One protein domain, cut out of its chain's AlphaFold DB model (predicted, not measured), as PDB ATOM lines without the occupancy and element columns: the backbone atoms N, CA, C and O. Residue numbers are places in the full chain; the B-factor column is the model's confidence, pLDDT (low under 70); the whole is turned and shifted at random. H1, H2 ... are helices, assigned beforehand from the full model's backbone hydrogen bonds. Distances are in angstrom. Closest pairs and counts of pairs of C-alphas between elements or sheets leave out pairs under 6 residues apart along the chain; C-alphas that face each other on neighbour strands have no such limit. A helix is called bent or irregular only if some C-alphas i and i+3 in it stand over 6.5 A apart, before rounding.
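AT A GLANCE: This is residues 2 to 100 of the 251 residues of an uncharacterized protein of bacterium (UniProt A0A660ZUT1). Look for a helical hairpin, H2 and H3a, with the short helix H1 packed on H3 beside its bend, and a long helix H4 that folds back on the other side of H3 and leaves an open gap between itself and the hairpin. Residues 79 to 91 of H4 stand free. The printed part has 99 residues with four named helices, in the order H1 H2 H3 H4, and no named strand: it is all helix. It is loose, with a radius of gyration of the C-alphas of 15.8 A, and spans 44 by 30 by 23 A.

IN THESE COORDINATES: Find C-alpha 2 at (-45.060, -22.073, -46.050), where H1, residues 2 to 10, begins. H2, residues 14 to 34, runs 30.3 A. H3, residues 45 to 64, was assigned as one helix by its hydrogen bonds but is bent, with C-alphas 54 and 57 6.6 A apart; its arms are H3a, residues 45 to 54, and H3b, residues 57 to 64. H4, residues 71 to 100, runs 41.8 A to C-alpha 100 at (-36.392, -7.483, -27.582), with a kink of 33 degrees near residue 88.

HOW THE PARTS SIT: H1 touches H3a, the closest C-alphas being those of Ser 6 and Val 53, 4.6 A apart. H2 and H3a form a hairpin at a shallow tilt of 18 degrees, opposite ways, closest at the C-alphas of Val 21 and Val 54, 6.1 A apart. The arms of H3 stand at a steep tilt of 47 degrees. H3b and H4 are close but not clearly touching, with the C-alphas of Trp 63 and Arg 74 7.7 A apart; H4 is apart from H1, H2 and H3a. Every O i to N i+4 pair is within hydrogen-bond range in H1, H2, H3a and H3b, and 24 of 26 are in H4.

THE WHOLE: The two C-alphas farthest apart are those of Lys 69 and Gln 99, at 44.8 A. The printed part has no cut and no long link. Look to residues 66 to 68 for pLDDT under 70.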
ATOM      1  N   LEU A   2     -44.848 -20.839 -46.839       84.38
ATOM      2  CA  LEU A   2     -45.060 -22.073 -46.050       84.38
ATOM      3  C   LEU A   2     -46.262 -22.908 -46.520       84.38
ATOM      4  O   LEU A   2     -46.113 -24.099 -46.748       84.38
ATOM      5  N   LEU A   3     -47.416 -22.280 -46.770       83.25
ATOM      6  CA  LEU A   3     -48.613 -22.977 -47.267       83.25
ATOM      7  C   LEU A   3     -48.405 -23.656 -48.632       83.25
ATOM      8  O   LEU A   3     -48.931 -24.741 -48.859       83.25
ATOM      9  N   ALA A   4     -47.606 -23.053 -49.518       86.69
ATOM     10  CA  ALA A   4     -47.282 -23.640 -50.817       86.69
ATOM     11  C   ALA A   4     -46.379 -24.876 -50.661       86.69
ATOM     12  O   ALA A   4     -46.605 -25.887 -51.321       86.69
ATOM     13  N   LEU A   5     -45.409 -24.829 -49.738       86.69
ATOM     14  CA  LEU A   5     -44.571 -25.983 -49.392       86.69
ATOM     15  C   LEU A   5     -45.394 -27.098 -48.730       86.69
ATOM     16  O   LEU A   5     -45.242 -28.264 -49.093       86.69
ATOM     17  N   SER A   6     -46.311 -26.746 -47.823       85.06
ATOM     18  CA  SER A   6     -47.243 -27.699 -47.208       85.06
ATOM     19  C   SER A   6     -48.116 -28.385 -48.257       85.06
ATOM     20  O   SER A   6     -48.287 -29.601 -48.217       85.06
ATOM     21  N   TRP A   7     -48.642 -27.628 -49.224       87.62
ATOM     22  CA  TRP A   7     -49.453 -28.165 -50.319       87.62
ATOM     23  C   TRP A   7     -48.634 -29.047 -51.274       87.62
ATOM     24  O   TRP A   7     -49.060 -30.144 -51.637       87.62
ATOM     25  N   ALA A   8     -47.414 -28.633 -51.619       88.31
ATOM     26  CA  ALA A   8     -46.511 -29.444 -52.432       88.31
ATOM     27  C   ALA A   8     -46.166 -30.779 -51.750       88.31
ATOM     28  O   ALA A   8     -46.052 -31.806 -52.422       88.31
ATOM     29  N   LEU A   9     -46.024 -30.782 -50.419       89.25
ATOM     30  CA  LEU A   9     -45.814 -31.987 -49.620       89.25
ATOM     31  C   LEU A   9     -47.094 -32.831 -49.499       89.25
ATOM     32  O   LEU A   9     -47.011 -34.059 -49.547       89.25
ATOM     33  N   TRP A  10     -48.267 -32.197 -49.392       87.31
ATOM     34  CA  TRP A  10     -49.574 -32.864 -49.392       87.31
ATOM     35  C   TRP A  10     -49.776 -33.735 -50.629       87.31
ATOM     36  O   TRP A  10     -50.209 -34.878 -50.505       87.31
ATOM     37  N   ALA A  11     -49.411 -33.222 -51.807       90.69
ATOM     38  CA  ALA A  11     -49.534 -33.928 -53.080       90.69
ATOM     39  C   ALA A  11     -48.624 -35.172 -53.196       90.69
ATOM     40  O   ALA A  11     -48.683 -35.896 -54.191       90.69
ATOM     41  N   ARG A  12     -47.751 -35.434 -52.212       93.25
ATOM     42  CA  ARG A  12     -46.844 -36.588 -52.210       93.25
ATOM     43  C   ARG A  12     -47.444 -37.789 -51.468       93.25
ATOM     44  O   ARG A  12     -48.182 -37.618 -50.499       93.25
ATOM     45  N   PRO A  13     -47.049 -39.025 -51.839       93.31
ATOM     46  CA  PRO A  13     -47.469 -40.227 -51.126       93.31
ATOM     47  C   PRO A  13     -47.116 -40.179 -49.637       93.31
ATOM     48  O   PRO A  13     -46.064 -39.657 -49.252       93.31
ATOM     49  N   ARG A  14     -47.938 -40.829 -48.800       91.00
ATOM     50  CA  ARG A  14     -47.772 -40.865 -47.336       91.00
ATOM     51  C   ARG A  14     -46.359 -41.235 -46.887       91.00
ATOM     52  O   ARG A  14     -45.839 -40.586 -45.984       91.00
ATOM     53  N   ARG A  15     -45.713 -42.198 -47.558       93.69
ATOM     54  CA  ARG A  15     -44.319 -42.593 -47.289       93.69
ATOM     55  C   ARG A  15     -43.352 -41.405 -47.352       93.69
ATOM     56  O   ARG A  15     -42.567 -41.233 -46.432       93.69
ATOM     57  N   ARG A  16     -43.442 -40.553 -48.382       92.56
ATOM     58  CA  ARG A  16     -42.561 -39.379 -48.532       92.56
ATOM     59  C   ARG A  16     -42.824 -38.321 -47.463       92.56
ATOM     60  O   ARG A  16     -41.884 -37.707 -46.975       92.56
ATOM     61  N   ARG A  17     -44.086 -38.140 -47.064       93.19
ATOM     62  CA  ARG A  17     -44.446 -37.228 -45.968       93.19
ATOM     63  C   ARG A  17     -43.882 -37.712 -44.629       93.19
ATOM     64  O   ARG A  17     -43.341 -36.909 -43.884       93.19
ATOM     65  N   LEU A  18     -43.933 -39.019 -44.357       92.69
ATOM     66  CA  LEU A  18     -43.305 -39.616 -43.170       92.69
ATOM     67  C   LEU A  18     -41.779 -39.477 -43.197       92.69
ATOM     68  O   LEU A  18     -41.181 -39.165 -42.175       92.69
ATOM     69  N   THR A  19     -41.143 -39.648 -44.358       94.25
ATOM     70  CA  THR A  19     -39.708 -39.365 -44.504       94.25
ATOM     71  C   THR A  19     -39.387 -37.906 -44.168       94.25
ATOM     72  O   THR A  19     -38.429 -37.658 -43.449       94.25
ATOM     73  N   ALA A  20     -40.204 -36.944 -44.613       94.19
ATOM     74  CA  ALA A  20     -40.017 -35.533 -44.269       94.19
ATOM     75  C   ALA A  20     -40.145 -35.268 -42.755       94.19
ATOM     76  O   ALA A  20     -39.359 -34.496 -42.212       94.19
ATOM     77  N   VAL A  21     -41.072 -35.947 -42.059       93.88
ATOM     78  CA  VAL A  21     -41.161 -35.914 -40.581       93.88
ATOM     79  C   VAL A  21     -39.859 -36.391 -39.957       93.88
ATOM     80  O   VAL A  21     -39.297 -35.688 -39.122       93.88
ATOM     81  N   TRP A  22     -39.352 -37.550 -40.381       94.56
ATOM     82  CA  TRP A  22     -38.107 -38.097 -39.842       94.56
ATOM     83  C   TRP A  22     -36.910 -37.175 -40.058       94.56
ATOM     84  O   TRP A  22     -36.117 -37.007 -39.138       94.56
ATOM     85  N   ILE A  23     -36.815 -36.533 -41.225       95.56
ATOM     86  CA  ILE A  23     -35.775 -35.535 -41.497       95.56
ATOM     87  C   ILE A  23     -35.888 -34.375 -40.505       95.56
ATOM     88  O   ILE A  23     -34.915 -34.076 -39.827       95.56
ATOM     89  N   VAL A  24     -37.069 -33.766 -40.352       94.94
ATOM     90  CA  VAL A  24     -37.252 -32.631 -39.429       94.94
ATOM     91  C   VAL A  24     -36.963 -33.024 -37.979       94.94
ATOM     92  O   VAL A  24     -36.350 -32.243 -37.255       94.94
ATOM     93  N   LEU A  25     -37.346 -34.230 -37.549       93.12
ATOM     94  CA  LEU A  25     -37.035 -34.730 -36.206       93.12
ATOM     95  C   LEU A  25     -35.529 -34.926 -36.002       93.12
ATOM     96  O   LEU A  25     -34.991 -34.450 -35.005       93.12
ATOM     97  N   ALA A  26     -34.843 -35.564 -36.954       96.00
ATOM     98  CA  ALA A  26     -33.393 -35.748 -36.900       96.00
ATOM     99  C   ALA A  26     -32.662 -34.399 -36.890       96.00
ATOM    100  O   ALA A  26     -31.781 -34.171 -36.067       96.00
ATOM    101  N   THR A  27     -33.082 -33.468 -37.745       94.81
ATOM    102  CA  THR A  27     -32.545 -32.109 -37.801       94.81
ATOM    103  C   THR A  27     -32.789 -31.337 -36.504       94.81
ATOM    104  O   THR A  27     -31.887 -30.655 -36.025       94.81
ATOM    105  N   THR A  28     -33.977 -31.458 -35.907       92.88
ATOM    106  CA  THR A  28     -34.292 -30.834 -34.611       92.88
ATOM    107  C   THR A  28     -33.395 -31.403 -33.520       92.88
ATOM    108  O   THR A  28     -32.823 -30.641 -32.749       92.88
ATOM    109  N   TRP A  29     -33.224 -32.726 -33.480       93.25
ATOM    110  CA  TRP A  29     -32.337 -33.380 -32.525       93.25
ATOM    111  C   TRP A  29     -30.895 -32.884 -32.672       93.25
ATOM    112  O   TRP A  29     -30.331 -32.389 -31.702       93.25
ATOM    113  N   MET A  30     -30.346 -32.887 -33.890       94.50
ATOM    114  CA  MET A  30     -29.007 -32.346 -34.154       94.50
ATOM    115  C   MET A  30     -28.889 -30.875 -33.737       94.50
ATOM    116  O   MET A  30     -27.896 -30.491 -33.126       94.50
ATOM    117  N   HIS A  31     -29.899 -30.048 -34.022       92.75
ATOM    118  CA  HIS A  31     -29.890 -28.644 -33.618       92.75
ATOM    119  C   HIS A  31     -29.856 -28.492 -32.094       92.75
ATOM    120  O   HIS A  31     -29.070 -27.708 -31.583       92.75
ATOM    121  N   LEU A  32     -30.658 -29.267 -31.359       89.81
ATOM    122  CA  LEU A  32     -30.669 -29.226 -29.895       89.81
ATOM    123  C   LEU A  32     -29.384 -29.789 -29.270       89.81
ATOM    124  O   LEU A  32     -29.031 -29.390 -28.165       89.81
ATOM    125  N   THR A  33     -28.685 -30.702 -29.951       92.50
ATOM    126  CA  THR A  33     -27.412 -31.262 -29.474       92.50
ATOM    127  C   THR A  33     -26.227 -30.331 -29.729       92.50
ATOM    128  O   THR A  33     -25.349 -30.229 -28.878       92.50
ATOM    129  N   PHE A  34     -26.181 -29.666 -30.887       92.88
ATOM    130  CA  PHE A  34     -24.982 -28.952 -31.340       92.88
ATOM    131  C   PHE A  34     -25.117 -27.425 -31.378       92.88
ATOM    132  O   PHE A  34     -24.099 -26.737 -31.418       92.88
ATOM    133  N   ALA A  35     -26.332 -26.867 -31.380       88.62
ATOM    134  CA  ALA A  35     -26.549 -25.423 -31.455       88.62
ATOM    135  C   ALA A  35     -26.983 -24.828 -30.108       88.62
ATOM    136  O   ALA A  35     -27.614 -25.478 -29.277       88.62
ATOM    137  N   ARG A  36     -26.683 -23.539 -29.909       82.44
ATOM    138  CA  ARG A  36     -27.221 -22.771 -28.779       82.44
ATOM    139  C   ARG A  36     -28.648 -22.309 -29.086       82.44
ATOM    140  O   ARG A  36     -28.898 -21.699 -30.123       82.44
ATOM    141  N   THR A  37     -29.565 -22.540 -28.152       84.00
ATOM    142  CA  THR A  37     -30.977 -22.122 -28.231       84.00
ATOM    143  C   THR A  37     -31.308 -21.033 -27.207       84.00
ATOM    144  O   THR A  37     -30.533 -20.786 -26.288       84.00
ATOM    145  N   GLY A  38     -32.472 -20.387 -27.327       77.44
ATOM    146  CA  GLY A  38     -32.986 -19.441 -26.324       77.44
ATOM    147  C   GLY A  38     -32.620 -17.967 -26.536       77.44
ATOM    148  O   GLY A  38     -33.216 -17.099 -25.901       77.44
ATOM    149  N   TRP A  39     -31.723 -17.652 -27.475       75.44
ATOM    150  CA  TRP A  39     -31.349 -16.270 -27.798       75.44
ATOM    151  C   TRP A  39     -32.355 -15.635 -28.768       75.44
ATOM    152  O   TRP A  39     -32.278 -15.844 -29.982       75.44
ATOM    153  N   LEU A  40     -33.343 -14.903 -28.226       78.88
ATOM    154  CA  LEU A  40     -34.457 -14.255 -28.957       78.88
ATOM    155  C   LEU A  40     -35.277 -15.182 -29.870       78.88
ATOM    156  O   LEU A  40     -36.139 -14.747 -30.630       78.88
ATOM    157  N   GLY A  41     -35.012 -16.479 -29.807       77.88
ATOM    158  CA  GLY A  41     -35.600 -17.447 -30.696       77.88
ATOM    159  C   GLY A  41     -35.051 -17.458 -32.130       77.88
ATOM    160  O   GLY A  41     -35.699 -18.031 -33.014       77.88
ATOM    161  N   ARG A  42     -33.901 -16.809 -32.374       82.44
ATOM    162  CA  ARG A  42     -33.326 -16.613 -33.716       82.44
ATOM    163  C   ARG A  42     -32.964 -17.929 -34.399       82.44
ATOM    164  O   ARG A  42     -33.179 -18.076 -35.599       82.44
ATOM    165  N   TYR A  43     -32.423 -18.879 -33.643       85.81
ATOM    166  CA  TYR A  43     -31.876 -20.115 -34.198       85.81
ATOM    167  C   TYR A  43     -32.909 -21.225 -34.367       85.81
ATOM    168  O   TYR A  43     -32.686 -22.132 -35.156       85.81
ATOM    169  N   GLU A  44     -34.057 -21.137 -33.700       87.00
ATOM    170  CA  GLU A  44     -35.091 -22.174 -33.736       87.00
ATOM    171  C   GLU A  44     -36.297 -21.774 -34.602       87.00
ATOM    172  O   GLU A  44     -37.148 -22.610 -34.904       87.00
ATOM    173  N   ALA A  45     -36.384 -20.511 -35.041       86.38
ATOM    174  CA  ALA A  45     -37.511 -20.003 -35.830       86.38
ATOM    175  C   ALA A  45     -37.773 -20.826 -37.107       86.38
ATOM    176  O   ALA A  45     -38.923 -21.107 -37.452       86.38
ATOM    177  N   TRP A  46     -36.715 -21.268 -37.789       89.19
ATOM    178  CA  TRP A  46     -36.838 -22.083 -39.000       89.19
ATOM    179  C   TRP A  46     -37.299 -23.522 -38.710       89.19
ATOM    180  O   TRP A  46     -38.026 -24.090 -39.523       89.19
ATOM    181  N   LEU A  47     -36.958 -24.094 -37.545       90.25
ATOM    182  CA  LEU A  47     -37.444 -25.417 -37.129       90.25
ATOM    183  C   LEU A  47     -38.960 -25.397 -36.937       90.25
ATOM    184  O   LEU A  47     -39.657 -26.294 -37.410       90.25
ATOM    185  N   VAL A  48     -39.484 -24.335 -36.315       86.75
ATOM    186  CA  VAL A  48     -40.933 -24.124 -36.163       86.75
ATOM    187  C   VAL A  48     -41.610 -24.041 -37.532       86.75
ATOM    188  O   VAL A  48     -42.628 -24.694 -37.761       86.75
ATOM    189  N   ALA A  49     -41.023 -23.294 -38.472       89.88
ATOM    190  CA  ALA A  49     -41.542 -23.194 -39.831       89.88
ATOM    191  C   ALA A  49     -41.569 -24.559 -40.550       89.88
ATOM    192  O   ALA A  49     -42.571 -24.897 -41.186       89.88
ATOM    193  N   MET A  50     -40.515 -25.371 -40.416       92.06
ATOM    194  CA  MET A  50     -40.461 -26.722 -40.990       92.06
ATOM    195  C   MET A  50     -41.480 -27.677 -40.359       92.06
ATOM    196  O   MET A  50     -42.150 -28.418 -41.079       92.06
ATOM    197  N   LEU A  51     -41.647 -27.626 -39.036       89.94
ATOM    198  CA  LEU A  51     -42.669 -28.385 -38.312       89.94
ATOM    199  C   LEU A  51     -44.073 -28.054 -38.821       89.94
ATOM    200  O   LEU A  51     -44.844 -28.969 -39.109       89.94
ATOM    201  N   ILE A  52     -44.394 -26.770 -39.012       89.06
ATOM    202  CA  ILE A  52     -45.680 -26.350 -39.589       89.06
ATOM    203  C   ILE A  52     -45.866 -26.968 -40.978       89.06
ATOM    204  O   ILE A  52     -46.914 -27.558 -41.251       89.06
ATOM    205  N   VAL A  53     -44.852 -26.887 -41.845       91.81
ATOM    206  CA  VAL A  53     -44.925 -27.421 -43.215       91.81
ATOM    207  C   VAL A  53     -45.194 -28.926 -43.228       91.81
ATOM    208  O   VAL A  53     -46.055 -29.398 -43.973       91.81
ATOM    209  N   VAL A  54     -44.494 -29.682 -42.384       93.69
ATOM    210  CA  VAL A  54     -44.558 -31.146 -42.383       93.69
ATOM    211  C   VAL A  54     -45.774 -31.695 -41.635       93.69
ATOM    212  O   VAL A  54     -46.313 -32.727 -42.038       93.69
ATOM    213  N   LEU A  55     -46.249 -31.020 -40.585       88.88
ATOM    214  CA  LEU A  55     -47.406 -31.471 -39.807       88.88
ATOM    215  C   LEU A  55     -48.748 -31.087 -40.442       88.88
ATOM    216  O   LEU A  55     -49.730 -31.804 -40.239       88.88
ATOM    217  N   THR A  56     -48.802 -30.014 -41.244       88.44
ATOM    218  CA  THR A  56     -50.052 -29.544 -41.874       88.44
ATOM    219  C   THR A  56     -50.771 -30.659 -42.654       88.44
ATOM    220  O   THR A  56     -51.965 -30.856 -42.416       88.44
ATOM    221  N   PRO A  57     -50.096 -31.476 -43.493       88.06
ATOM    222  CA  PRO A  57     -50.766 -32.574 -44.181       88.06
ATOM    223  C   PRO A  57     -51.311 -33.680 -43.273       88.06
ATOM    224  O   PRO A  57     -52.333 -34.291 -43.555       88.06
ATOM    225  N   PHE A  58     -50.680 -33.963 -42.144       86.31
ATOM    226  CA  PHE A  58     -51.235 -34.966 -41.233       86.31
ATOM    227  C   PHE A  58     -52.438 -34.411 -40.465       86.31
ATOM    228  O   PHE A  58     -53.417 -35.127 -40.252       86.31
ATOM    229  N   ALA A  59     -52.407 -33.118 -40.131       83.56
ATOM    230  CA  ALA A  59     -53.531 -32.432 -39.510       83.56
ATOM    231  C   ALA A  59     -54.772 -32.428 -40.419       83.56
ATOM    232  O   ALA A  59     -55.859 -32.767 -39.948       83.56
ATOM    233  N   GLN A  60     -54.637 -32.116 -41.718       82.25
ATOM    234  CA  GLN A  60     -55.805 -32.111 -42.612       82.25
ATOM    235  C   GLN A  60     -56.332 -33.537 -42.881       82.25
ATOM    236  O   GLN A  60     -57.544 -33.709 -42.975       82.25
ATOM    237  N   GLU A  61     -55.483 -34.576 -42.935       84.00
ATOM    238  CA  GLU A  61     -55.947 -35.977 -43.019       84.00
ATOM    239  C   GLU A  61     -56.777 -36.386 -41.803       84.00
ATOM    240  O   GLU A  61     -57.856 -36.973 -41.934       84.00
ATOM    241  N   LEU A  62     -56.287 -36.047 -40.610       80.44
ATOM    242  CA  LEU A  62     -56.974 -36.330 -39.359       80.44
ATOM    243  C   LEU A  62     -58.327 -35.600 -39.297       80.44
ATOM    244  O   LEU A  62     -59.333 -36.187 -38.885       80.44
ATOM    245  N   TRP A  63     -58.360 -34.352 -39.778       77.25
ATOM    246  CA  TRP A  63     -59.562 -33.526 -39.858       77.25
ATOM    247  C   TRP A  63     -60.584 -34.034 -40.875       77.25
ATOM    248  O   TRP A  63     -61.782 -33.989 -40.608       77.25
ATOM    249  N   ALA A  64     -60.136 -34.526 -42.034       80.31
ATOM    250  CA  ALA A  64     -61.006 -35.045 -43.089       80.31
ATOM    251  C   ALA A  64     -61.576 -36.441 -42.770       80.31
ATOM    252  O   ALA A  64     -62.621 -36.810 -43.312       80.31
ATOM    253  N   GLY A  65     -60.921 -37.205 -41.888       77.94
ATOM    254  CA  GLY A  65     -61.288 -38.577 -41.540       77.94
ATOM    255  C   GLY A  65     -62.056 -38.724 -40.209       77.94
ATOM    256  O   GLY A  65     -63.210 -38.297 -40.105       77.94
ATOM    257  N   PRO A  66     -61.477 -39.401 -39.197       66.00
ATOM    258  CA  PRO A  66     -62.192 -39.865 -38.001       66.00
ATOM    259  C   PRO A  66     -62.664 -38.734 -37.079       66.00
ATOM    260  O   PRO A  66     -63.746 -38.846 -36.501       66.00
ATOM    261  N   ILE A  67     -61.915 -37.626 -36.988       66.19
ATOM    262  CA  ILE A  67     -62.320 -36.456 -36.192       66.19
ATOM    263  C   ILE A  67     -63.580 -35.829 -36.785       66.19
ATOM    264  O   ILE A  67     -64.513 -35.514 -36.047       66.19
ATOM    265  N   ARG A  68     -63.691 -35.760 -38.123       66.44
ATOM    266  CA  ARG A  68     -64.915 -35.294 -38.781       66.44
ATOM    267  C   ARG A  68     -66.130 -36.108 -38.363       66.44
ATOM    268  O   ARG A  68     -67.218 -35.573 -38.376       66.44
ATOM    269  N   LYS A  69     -66.044 -37.375 -37.983       71.94
ATOM    270  CA  LYS A  69     -67.266 -38.147 -37.691       71.94
ATOM    271  C   LYS A  69     -67.816 -37.933 -36.273       71.94
ATOM    272  O   LYS A  69     -68.937 -38.345 -36.008       71.94
ATOM    273  N   ARG A  70     -67.073 -37.272 -35.373       81.38
ATOM    274  CA  ARG A  70     -67.446 -37.113 -33.954       81.38
ATOM    275  C   ARG A  70     -67.351 -35.648 -33.521       81.38
ATOM    276  O   ARG A  70     -66.251 -35.141 -33.334       81.38
ATOM    277  N   TRP A  71     -68.494 -34.980 -33.339       77.19
ATOM    278  CA  TRP A  71     -68.560 -33.536 -33.050       77.19
ATOM    279  C   TRP A  71     -67.734 -33.117 -31.821       77.19
ATOM    280  O   TRP A  71     -67.040 -32.108 -31.881       77.19
ATOM    281  N   VAL A  72     -67.712 -33.939 -30.764       81.12
ATOM    282  CA  VAL A  72     -66.895 -33.699 -29.562       81.12
ATOM    283  C   VAL A  72     -65.405 -33.646 -29.903       81.12
ATOM    284  O   VAL A  72     -64.712 -32.726 -29.486       81.12
ATOM    285  N   LEU A  73     -64.902 -34.583 -30.716       78.94
ATOM    286  CA  LEU A  73     -63.488 -34.610 -31.108       78.94
ATOM    287  C   LEU A  73     -63.123 -33.459 -32.050       78.94
ATOM    288  O   LEU A  73     -61.995 -32.977 -31.992       78.94
ATOM    289  N   ARG A  74     -64.070 -32.990 -32.881       74.50
ATOM    290  CA  ARG A  74     -63.871 -31.814 -33.751       74.50
ATOM    291  C   ARG A  74     -63.586 -30.536 -32.964       74.50
ATOM    292  O   ARG A  74     -62.963 -29.639 -33.513       74.50
ATOM    293  N   ILE A  75     -64.056 -30.446 -31.721       78.88
ATOM    294  CA  ILE A  75     -63.891 -29.264 -30.865       78.88
ATOM    295  C   ILE A  75     -62.798 -29.506 -29.817       78.88
ATOM    296  O   ILE A  75     -61.928 -28.663 -29.627       78.88
ATOM    297  N   ALA A  76     -62.783 -30.678 -29.181       83.69
ATOM    298  CA  ALA A  76     -61.855 -30.986 -28.096       83.69
ATOM    299  C   ALA A  76     -60.400 -31.135 -28.567       83.69
ATOM    300  O   ALA A  76     -59.503 -30.587 -27.935       83.69
ATOM    301  N   VAL A  77     -60.141 -31.838 -29.680       82.06
ATOM    302  CA  VAL A  77     -58.762 -32.074 -30.156       82.06
ATOM    303  C   VAL A  77     -58.056 -30.769 -30.544       82.06
ATOM    304  O   VAL A  77     -56.928 -30.565 -30.097       82.06
ATOM    305  N   PRO A  78     -58.672 -29.851 -31.310       81.06
ATOM    306  CA  PRO A  78     -58.027 -28.589 -31.663       81.06
ATOM    307  C   PRO A  78     -57.827 -27.687 -30.452       81.06
ATOM    308  O   PRO A  78     -56.789 -27.048 -30.361       81.06
ATOM    309  N   LEU A  79     -58.772 -27.666 -29.504       84.44
ATOM    310  CA  LEU A  79     -58.621 -26.915 -28.257       84.44
ATOM    311  C   LEU A  79     -57.487 -27.466 -27.391       84.44
ATOM    312  O   LEU A  79     -56.709 -26.684 -26.855       84.44
ATOM    313  N   LEU A  80     -57.348 -28.791 -27.289       86.25
ATOM    314  CA  LEU A  80     -56.244 -29.430 -26.570       86.25
ATOM    315  C   LEU A  80     -54.897 -29.153 -27.244       86.25
ATOM    316  O   LEU A  80     -53.946 -28.773 -26.567       86.25
ATOM    317  N   LEU A  81     -54.818 -29.288 -28.570       82.88
ATOM    318  CA  LEU A  81     -53.604 -28.977 -29.330       82.88
ATOM    319  C   LEU A  81     -53.254 -27.491 -29.256       82.88
ATOM    320  O   LEU A  81     -52.087 -27.156 -29.082       82.88
ATOM    321  N   ALA A  82     -54.247 -26.603 -29.342       81.56
ATOM    322  CA  ALA A  82     -54.056 -25.171 -29.169       81.56
ATOM    323  C   ALA A  82     -53.595 -24.857 -27.744       81.56
ATOM    324  O   ALA A  82     -52.628 -24.127 -27.581       81.56
ATOM    325  N   GLY A  83     -54.214 -25.442 -26.716       83.75
ATOM    326  CA  GLY A  83     -53.801 -25.278 -25.320       83.75
ATOM    327  C   GLY A  83     -52.363 -25.745 -25.082       83.75
ATOM    328  O   GLY A  83     -51.561 -25.002 -24.515       83.75
ATOM    329  N   PHE A  84     -52.013 -26.928 -25.593       81.25
ATOM    330  CA  PHE A  84     -50.661 -27.478 -25.516       81.25
ATOM    331  C   PHE A  84     -49.643 -26.622 -26.278       81.25
ATOM    332  O   PHE A  84     -48.576 -26.334 -25.748       81.25
ATOM    333  N   ALA A  85     -49.972 -26.161 -27.489       79.19
ATOM    334  CA  ALA A  85     -49.092 -25.317 -28.296       79.19
ATOM    335  C   ALA A  85     -48.949 -23.893 -27.731       79.19
ATOM    336  O   ALA A  85     -47.882 -23.291 -27.831       79.19
ATOM    337  N   LEU A  86     -49.999 -23.348 -27.112       81.19
ATOM    338  CA  LEU A  86     -49.999 -21.995 -26.555       81.19
ATOM    339  C   LEU A  86     -49.112 -21.873 -25.315       81.19
ATOM    340  O   LEU A  86     -48.593 -20.789 -25.072       81.19
ATOM    341  N   MET A  87     -48.913 -22.940 -24.538       76.56
ATOM    342  CA  MET A  87     -48.081 -22.897 -23.330       76.56
ATOM    343  C   MET A  87     -46.607 -22.528 -23.623       76.56
ATOM    344  O   MET A  87     -46.161 -21.488 -23.128       76.56
ATOM    345  N   PRO A  88     -45.861 -23.254 -24.482       78.00
ATOM    346  CA  PRO A  88     -44.488 -22.886 -24.826       78.00
ATOM    347  C   PRO A  88     -44.420 -21.590 -25.643       78.00
ATOM    348  O   PRO A  88     -43.478 -20.813 -25.483       78.00
ATOM    349  N   VAL A  89     -45.431 -21.305 -26.477       79.94
ATOM    350  CA  VAL A  89     -45.508 -20.042 -27.228       79.94
ATOM    351  C   VAL A  89     -45.626 -18.853 -26.281       79.94
ATOM    352  O   VAL A  89     -44.922 -17.873 -26.478       79.94
ATOM    353  N   ARG A  90     -46.445 -18.929 -25.226       80.88
ATOM    354  CA  ARG A  90     -46.581 -17.846 -24.237       80.88
ATOM    355  C   ARG A  90     -45.263 -17.542 -23.543       80.88
ATOM    356  O   ARG A  90     -44.872 -16.382 -23.497       80.88
ATOM    357  N   VAL A  91     -44.568 -18.568 -23.048       78.50
ATOM    358  CA  VAL A  91     -43.263 -18.398 -22.386       78.50
ATOM    359  C   VAL A  91     -42.248 -17.786 -23.352       78.50
ATOM    360  O   VAL A  91     -41.552 -16.832 -23.006       78.50
ATOM    361  N   ARG A  92     -42.210 -18.279 -24.595       79.94
ATOM    362  CA  ARG A  92     -41.290 -17.791 -25.627       79.94
ATOM    363  C   ARG A  92     -41.604 -16.366 -26.072       79.94
ATOM    364  O   ARG A  92     -40.680 -15.581 -26.229       79.94
ATOM    365  N   VAL A  93     -42.875 -16.018 -26.250       82.19
ATOM    366  CA  VAL A  93     -43.309 -14.660 -26.610       82.19
ATOM    367  C   VAL A  93     -43.032 -13.697 -25.464       82.19
ATOM    368  O   VAL A  93     -42.474 -12.636 -25.708       82.19
ATOM    369  N   ALA A  94     -43.345 -14.064 -24.220       83.00
ATOM    370  CA  ALA A  94     -43.061 -13.219 -23.063       83.00
ATOM    371  C   ALA A  94     -41.554 -12.958 -22.913       83.00
ATOM    372  O   ALA A  94     -41.136 -11.806 -22.817       83.00
ATOM    373  N   SER A  95     -40.732 -14.012 -22.973       81.88
ATOM    374  CA  SER A  95     -39.271 -13.886 -22.919       81.88
ATOM    375  C   SER A  95     -38.720 -13.104 -24.115       81.88
ATOM    376  O   SER A  95     -37.899 -12.211 -23.937       81.88
ATOM    377  N   GLY A  96     -39.203 -13.389 -25.326       82.50
ATOM    378  CA  GLY A  96     -38.763 -12.733 -26.554       82.50
ATOM    379  C   GLY A  96     -39.118 -11.250 -26.593       82.50
ATOM    380  O   GLY A  96     -38.262 -10.441 -26.923       82.50
ATOM    381  N   LEU A  97     -40.337 -10.871 -26.198       84.69
ATOM    382  CA  LEU A  97     -40.751  -9.468 -26.105       84.69
ATOM    383  C   LEU A  97     -39.968  -8.724 -25.024       84.69
ATOM    384  O   LEU A  97     -39.550  -7.593 -25.253       84.69
ATOM    385  N   PHE A  98     -39.735  -9.358 -23.871       85.06
ATOM    386  CA  PHE A  98     -38.910  -8.773 -22.817       85.06
ATOM    387  C   PHE A  98     -37.475  -8.537 -23.297       85.06
ATOM    388  O   PHE A  98     -36.973  -7.421 -23.188       85.06
ATOM    389  N   GLN A  99     -36.835  -9.558 -23.875       84.00
ATOM    390  CA  GLN A  99     -35.475  -9.457 -24.400       84.00
ATOM    391  C   GLN A  99     -35.384  -8.485 -25.582       84.00
ATOM    392  O   GLN A  99     -34.408  -7.758 -25.677       84.00
ATOM    393  N   ALA A 100     -36.384  -8.423 -26.463       86.12
ATOM    394  CA  ALA A 100     -36.392  -7.483 -27.582       86.12
ATOM    395  C   ALA A 100     -36.527  -6.036 -27.096       86.12
ATOM    396  O   ALA A 100     -35.777  -5.168 -27.537       86.12
TER     397      ALA A 100